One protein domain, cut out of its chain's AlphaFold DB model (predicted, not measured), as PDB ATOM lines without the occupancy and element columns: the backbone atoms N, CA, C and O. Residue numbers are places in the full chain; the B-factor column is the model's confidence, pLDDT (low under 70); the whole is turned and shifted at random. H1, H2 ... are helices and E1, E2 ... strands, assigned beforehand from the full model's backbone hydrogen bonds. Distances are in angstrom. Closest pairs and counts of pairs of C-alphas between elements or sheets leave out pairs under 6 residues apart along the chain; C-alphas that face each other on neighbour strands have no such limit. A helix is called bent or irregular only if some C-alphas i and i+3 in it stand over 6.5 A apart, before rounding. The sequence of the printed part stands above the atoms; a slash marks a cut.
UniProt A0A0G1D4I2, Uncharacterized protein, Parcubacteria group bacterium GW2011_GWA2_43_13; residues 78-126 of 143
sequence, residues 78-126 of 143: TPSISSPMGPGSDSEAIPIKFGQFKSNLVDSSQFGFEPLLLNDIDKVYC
ATOM      1  N   THR A  78      -3.402 -47.808  22.647       85.06
ATOM      2  CA  THR A  78      -4.272 -48.100  21.504       85.06
ATOM      3  C   THR A  78      -3.571 -49.028  20.506       85.06
ATOM      4  O   THR A  78      -2.357 -48.916  20.302       85.06
ATOM      5  N   PRO A  79      -4.273 -49.995  19.885       83.88
ATOM      6  CA  PRO A  79      -3.692 -50.826  18.831       83.88
ATOM      7  C   PRO A  79      -3.506 -50.065  17.504       83.88
ATOM      8  O   PRO A  79      -2.788 -50.545  16.630       83.88
ATOM      9  N   SER A  80      -4.123 -48.889  17.350       80.62
ATOM     10  CA  SER A  80      -4.038 -48.024  16.167       80.62
ATOM     11  C   SER A  80      -3.402 -46.673  16.496       80.62
ATOM     12  O   SER A  80      -3.337 -46.291  17.659       80.62
ATOM     13  N   ILE A  81      -2.955 -45.934  15.481       78.06
ATOM     14  CA  ILE A  81      -2.545 -44.528  15.636       78.06
ATOM     15  C   ILE A  81      -3.791 -43.709  16.004       78.06
ATOM     16  O   ILE A  81      -4.845 -43.910  15.400       78.06
ATOM     17  N   SER A  82      -3.691 -42.854  17.025       71.44
ATOM     18  CA  SER A  82      -4.830 -42.105  17.576       71.44
ATOM     19  C   SER A  82      -4.917 -40.645  17.120       71.44
ATOM     20  O   SER A  82      -5.943 -40.013  17.369       71.44
ATOM     21  N   SER A  83      -3.917 -40.106  16.416       67.06
ATOM     22  CA  SER A  83      -3.976 -38.753  15.862       67.06
ATOM     23  C   SER A  83      -4.620 -38.730  14.477       67.06
ATOM     24  O   SER A  83      -4.384 -39.616  13.647       67.06
ATOM     25  N   PRO A  84      -5.435 -37.703  14.178       58.62
ATOM     26  CA  PRO A  84      -5.845 -37.436  12.812       58.62
ATOM     27  C   PRO A  84      -4.625 -36.975  12.002       58.62
ATOM     28  O   PRO A  84      -4.034 -35.937  12.289       58.62
ATOM     29  N   MET A  85      -4.268 -37.726  10.960       55.66
ATOM     30  CA  MET A  85      -3.258 -37.309   9.982       55.66
ATOM     31  C   MET A  85      -3.833 -36.178   9.112       55.66
ATOM     32  O   MET A  85      -4.431 -36.422   8.064       55.66
ATOM     33  N   GLY A  86      -3.710 -34.937   9.580       48.53
ATOM     34  CA  GLY A  86      -4.067 -33.720   8.850       48.53
ATOM     35  C   GLY A  86      -2.859 -32.786   8.711       48.53
ATOM     36  O   GLY A  86      -1.954 -32.858   9.540       48.53
ATOM     37  N   PRO A  87      -2.815 -31.903   7.696       38.22
ATOM     38  CA  PRO A  87      -1.697 -30.977   7.509       38.22
ATOM     39  C   PRO A  87      -1.543 -30.070   8.743       38.22
ATOM     40  O   PRO A  87      -2.418 -29.251   9.022       38.22
ATOM     41  N   GLY A  88      -0.449 -30.251   9.493       49.91
ATOM     42  CA  GLY A  88      -0.160 -29.565  10.762       49.91
ATOM     43  C   GLY A  88      -0.282 -30.432  12.025       49.91
ATOM     44  O   GLY A  88       0.040 -29.961  13.112       49.91
ATOM     45  N   SER A  89      -0.721 -31.687  11.895       53.91
ATOM     46  CA  SER A  89      -0.744 -32.699  12.959       53.91
ATOM     47  C   SER A  89       0.205 -33.844  12.595       53.91
ATOM     48  O   SER A  89      -0.216 -34.991  12.444       53.91
ATOM     49  N   ASP A  90       1.488 -33.523  12.425       61.16
ATOM     50  CA  ASP A  90       2.546 -34.492  12.109       61.16
ATOM     51  C   ASP A  90       3.047 -35.185  13.386       61.16
ATOM     52  O   ASP A  90       4.236 -35.177  13.693       61.16
ATOM     53  N   SER A  91       2.125 -35.751  14.173       71.06
ATOM     54  CA  SER A  91       2.494 -36.453  15.400       71.06
ATOM     55  C   SER A  91       3.020 -37.850  15.120       71.06
ATOM     56  O   SER A  91       2.328 -38.705  14.563       71.06
ATOM     57  N   GLU A  92       4.262 -38.090  15.533       81.75
ATOM     58  CA  GLU A  92       4.878 -39.408  15.446       81.75
ATOM     59  C   GLU A  92       4.356 -40.314  16.565       81.75
ATOM     60  O   GLU A  92       4.464 -40.006  17.756       81.75
ATOM     61  N   ALA A  93       3.783 -41.457  16.188       83.94
ATOM     62  CA  ALA A  93       3.290 -42.439  17.147       83.94
ATOM     63  C   ALA A  93       4.450 -43.096  17.911       83.94
ATOM     64  O   ALA A  93       5.474 -43.442  17.321       83.94
ATOM     65  N   ILE A  94       4.261 -43.355  19.211       86.81
ATOM     66  CA  ILE A  94       5.235 -44.090  20.030       86.81
ATOM     67  C   ILE A  94       4.817 -45.564  20.129       86.81
ATOM     68  O   ILE A  94       3.912 -45.886  20.911       86.81
ATOM     69  N   PRO A  95       5.459 -46.483  19.385       89.69
ATOM     70  CA  PRO A  95       5.152 -47.900  19.470       89.69
ATOM     71  C   PRO A  95       5.704 -48.499  20.764       89.69
ATOM     72  O   PRO A  95       6.847 -48.270  21.157       89.69
ATOM     73  N   ILE A  96       4.906 -49.350  21.398       90.94
ATOM     74  CA  ILE A  96       5.278 -50.079  22.608       90.94
ATOM     75  C   ILE A  96       4.960 -51.566  22.459       90.94
ATOM     76  O   ILE A  96       4.071 -51.983  21.708       90.94
ATOM     77  N   LYS A  97       5.692 -52.395  23.206       92.31
ATOM     78  CA  LYS A  97       5.501 -53.845  23.227       92.31
ATOM     79  C   LYS A  97       5.361 -54.344  24.660       92.31
ATOM     80  O   LYS A  97       6.314 -54.286  25.431       92.31
ATOM     81  N   PHE A  98       4.202 -54.911  24.976       85.88
ATOM     82  CA  PHE A  98       3.938 -55.592  26.243       85.88
ATOM     83  C   PHE A  98       3.848 -57.099  26.006       85.88
ATOM     84  O   PHE A  98       2.825 -57.626  25.569       85.88
ATOM     85  N   GLY A  99       4.950 -57.811  26.256       90.00
ATOM     86  CA  GLY A  99       5.037 -59.243  25.971       90.00
ATOM     87  C   GLY A  99       4.864 -59.524  24.475       90.00
ATOM     88  O   GLY A  99       5.736 -59.185  23.677       90.00
ATOM     89  N   GLN A 100       3.750 -60.149  24.090       90.62
ATOM     90  CA  GLN A 100       3.423 -60.423  22.683       90.62
ATOM     91  C   GLN A 100       2.557 -59.331  22.032       90.62
ATOM     92  O   GLN A 100       2.432 -59.307  20.809       90.62
ATOM     93  N   PHE A 101       2.000 -58.408  22.819       88.44
ATOM     94  CA  PHE A 101       1.112 -57.362  22.323       88.44
ATOM     95  C   PHE A 101       1.907 -56.162  21.817       88.44
ATOM     96  O   PHE A 101       2.789 -55.650  22.510       88.44
ATOM     97  N   LYS A 102       1.578 -55.716  20.604       91.56
ATOM     98  CA  LYS A 102       2.054 -54.458  20.023       91.56
ATOM     99  C   LYS A 102       0.938 -53.428  20.140       91.56
ATOM    100  O   LYS A 102      -0.201 -53.729  19.792       91.56
ATOM    101  N   SER A 103       1.269 -52.250  20.639       91.44
ATOM    102  CA  SER A 103       0.339 -51.136  20.825       91.44
ATOM    103  C   SER A 103       1.102 -49.824  20.641       91.44
ATOM    104  O   SER A 103       2.311 -49.843  20.416       91.44
ATOM    105  N   ASN A 104       0.414 -48.695  20.741       89.12
ATOM    106  CA  ASN A 104       0.983 -47.359  20.704       89.12
ATOM    107  C   ASN A 104       0.518 -46.585  21.937       89.12
ATOM    108  O   ASN A 104      -0.575 -46.845  22.453       89.12
ATOM    109  N   LEU A 105       1.338 -45.641  22.395       88.94
ATOM    110  CA  LEU A 105       0.883 -44.621  23.336       88.94
ATOM    111  C   LEU A 105      -0.064 -43.651  22.627       88.94
ATOM    112  O   LEU A 105       0.104 -43.370  21.441       88.94
ATOM    113  N   VAL A 106      -1.060 -43.167  23.362       86.62
ATOM    114  CA  VAL A 106      -2.065 -42.246  22.830       86.62
ATOM    115  C   VAL A 106      -1.491 -40.834  22.687       86.62
ATOM    116  O   VAL A 106      -0.988 -40.240  23.637       86.62
ATOM    117  N   ASP A 107      -1.615 -40.282  21.487       82.06
ATOM    118  CA  ASP A 107      -1.257 -38.904  21.122       82.06
ATOM    119  C   ASP A 107      -2.484 -37.975  21.030       82.06
ATOM    120  O   ASP A 107      -2.355 -36.751  21.057       82.06
ATOM    121  N   SER A 108      -3.690 -38.539  20.942       83.19
ATOM    122  CA  SER A 108      -4.953 -37.808  20.898       83.19
ATOM    123  C   SER A 108      -6.101 -38.663  21.418       83.19
ATOM    124  O   SER A 108      -6.236 -39.844  21.107       83.19
ATOM    125  N   SER A 109      -6.982 -38.045  22.196       82.75
ATOM    126  CA  SER A 109      -8.129 -38.719  22.804       82.75
ATOM    127  C   SER A 109      -9.411 -38.617  21.973       82.75
ATOM    128  O   SER A 109     -10.449 -39.126  22.390       82.75
ATOM    129  N   GLN A 110      -9.352 -37.980  20.798       83.12
ATOM    130  CA  GLN A 110     -10.518 -37.685  19.960       83.12
ATOM    131  C   GLN A 110     -11.356 -38.935  19.662       83.12
ATOM    132  O   GLN A 110     -12.544 -38.965  19.978       83.12
ATOM    133  N   PHE A 111     -10.735 -39.995  19.137       82.88
ATOM    134  CA  PHE A 111     -11.440 -41.241  18.809       82.88
ATOM    135  C   PHE A 111     -11.941 -41.999  20.045       82.88
ATOM    136  O   PHE A 111     -12.847 -42.820  19.940       82.88
ATOM    137  N   GLY A 112     -11.377 -41.728  21.226       85.12
ATOM    138  CA  GLY A 112     -11.861 -42.296  22.484       85.12
ATOM    139  C   GLY A 112     -13.202 -41.707  22.926       85.12
ATOM    140  O   GLY A 112     -13.969 -42.385  23.606       85.12
ATOM    141  N   PHE A 113     -13.513 -40.472  22.520       88.69
ATOM    142  CA  PHE A 113     -14.766 -39.810  22.872       88.69
ATOM    143  C   PHE A 113     -15.948 -40.222  21.997       88.69
ATOM    144  O   PHE A 113     -17.066 -40.287  22.503       88.69
ATOM    145  N   GLU A 114     -15.724 -40.509  20.712       87.38
ATOM    146  CA  GLU A 114     -16.810 -40.768  19.754       87.38
ATOM    147  C   GLU A 114     -17.779 -41.870  20.224       87.38
ATOM    148  O   GLU A 114     -18.985 -41.621  20.226       87.38
ATOM    149  N   PRO A 115     -17.321 -43.040  20.720       88.38
ATOM    150  CA  PRO A 115     -18.235 -44.071  21.205       88.38
ATOM    151  C   PRO A 115     -18.982 -43.669  22.480       88.38
ATOM    152  O   PRO A 115     -20.096 -44.133  22.707       88.38
ATOM    153  N   LEU A 116     -18.395 -42.816  23.328       90.44
ATOM    154  CA  LEU A 116     -19.046 -42.359  24.560       90.44
ATOM    155  C   LEU A 116     -20.245 -41.465  24.249       90.44
ATOM    156  O   LEU A 116     -21.282 -41.595  24.895       90.44
ATOM    157  N   LEU A 117     -20.125 -40.625  23.220       90.56
ATOM    158  CA  LEU A 117     -21.219 -39.772  22.759       90.56
ATOM    159  C   LEU A 117     -22.391 -40.578  22.174       90.56
ATOM    160  O   LEU A 117     -23.529 -40.123  22.208       90.56
ATOM    161  N   LEU A 118     -22.142 -41.801  21.692       91.25
ATOM    162  CA  LEU A 118     -23.192 -42.712  21.218       91.25
ATOM    163  C   LEU A 118     -23.983 -43.389  22.355       91.25
ATOM    164  O   LEU A 118     -24.981 -44.045  22.074       91.25
ATOM    165  N   ASN A 119     -23.559 -43.255  23.617       89.31
ATOM    166  CA  ASN A 119     -24.223 -43.848  24.790       89.31
ATOM    167  C   ASN A 119     -25.194 -42.868  25.479       89.31
ATOM    168  O   ASN A 119     -25.263 -42.834  26.706       89.31
ATOM    169  N   ASP A 120     -25.905 -42.042  24.706       88.94
ATOM    170  CA  ASP A 120     -26.810 -40.997  25.217       88.94
ATOM    171  C   ASP A 120     -26.122 -39.995  26.179       88.94
ATOM    172  O   ASP A 120     -26.754 -39.423  27.069       88.94
ATOM    173  N   ILE A 121     -24.806 -39.786  26.026       91.56
ATOM    174  CA  ILE A 121     -24.040 -38.780  26.773       91.56
ATOM    175  C   ILE A 121     -23.725 -37.615  25.838       91.56
ATOM    176  O   ILE A 121     -22.873 -37.727  24.964       91.56
ATOM    177  N   ASP A 122     -24.347 -36.464  26.071       92.88
ATOM    178  CA  ASP A 122     -24.206 -35.316  25.167       92.88
ATOM    179  C   ASP A 122     -22.823 -34.655  25.221       92.88
ATOM    180  O   ASP A 122     -22.361 -34.066  24.240       92.88
ATOM    181  N   LYS A 123     -22.170 -34.677  26.389       95.81
ATOM    182  CA  LYS A 123     -20.923 -33.944  26.633       95.81
ATOM    183  C   LYS A 123     -20.005 -34.690  27.585       95.81
ATOM    184  O   LYS A 123     -20.393 -35.089  28.684       95.81
ATOM    185  N   VAL A 124     -18.746 -34.784  27.191       95.50
ATOM    186  CA  VAL A 124     -17.672 -35.433  27.943       95.50
ATOM    187  C   VAL A 124     -16.401 -34.599  27.861       95.50
ATOM    188  O   VAL A 124     -16.213 -33.834  26.917       95.50
ATOM    189  N   TYR A 125     -15.534 -34.731  28.859       95.44
ATOM    190  CA  TYR A 125     -14.212 -34.111  28.860       95.44
ATOM    191  C   TYR A 125     -13.210 -34.988  29.616       95.44
ATOM    192  O   TYR A 125     -13.593 -35.778  30.477       95.44
ATOM    193  N   CYS A 126     -11.922 -34.843  29.321       93.56
ATOM    194  CA  CYS A 126     -10.854 -35.557  30.013       93.56
ATOM    195  C   CYS A 126      -9.620 -34.665  30.164       93.56
ATOM    196  O   CYS A 126      -9.444 -33.696  29.424       93.56
TER     197      CYS A 126
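This is residues 78 to 126 of the 143 residues of an uncharacterized protein of Parcubacteria group bacterium GW2011_GWA2_43_13 (UniProt A0A0G1D4I2). With little regular structure, this is a loose, flat model with a small hairpin, E1 and E2, toward one end and a short helix, H1, toward the other. Residues 85 to 90 and 117 to 122, of which 117 belongs to H1, stick out. Of 49 printed residues, 17 are in E1, E2 and H1, in that order; the class is mixed, the sheet antiparallel. The radius of gyration of the C-alphas is 13.2 A; the spans are 36 by 31 by 15 A.

Look first at the hairpin of E1, residues 95 to 98, and E2, residues 101 to 105, at 136 degrees; N 96 and O 103 are within hydrogen-bond range, 2.8 A apart. H1, residues 110 to 117, is apart from E1. In H1, 1 of 4 O i to N i+4 and 3 of 5 O i to N i+3 pairs are within range; it is only just irregular, C-alphas 112 and 115 being 6.7 A apart.

Find C-alpha 95 at (5.152, -47.900, 19.470); E1 runs 10.3 A from there, E2 12.8 A. H1 runs 11.3 A to C-alpha 117 at (-21.219, -39.772, 22.759).

The farthest C-alphas, of Gly 99 and Asp 122, are 37.8 A apart. The printed part has no cut; both links are tight. Residues 83 to 90 have pLDDT under 70.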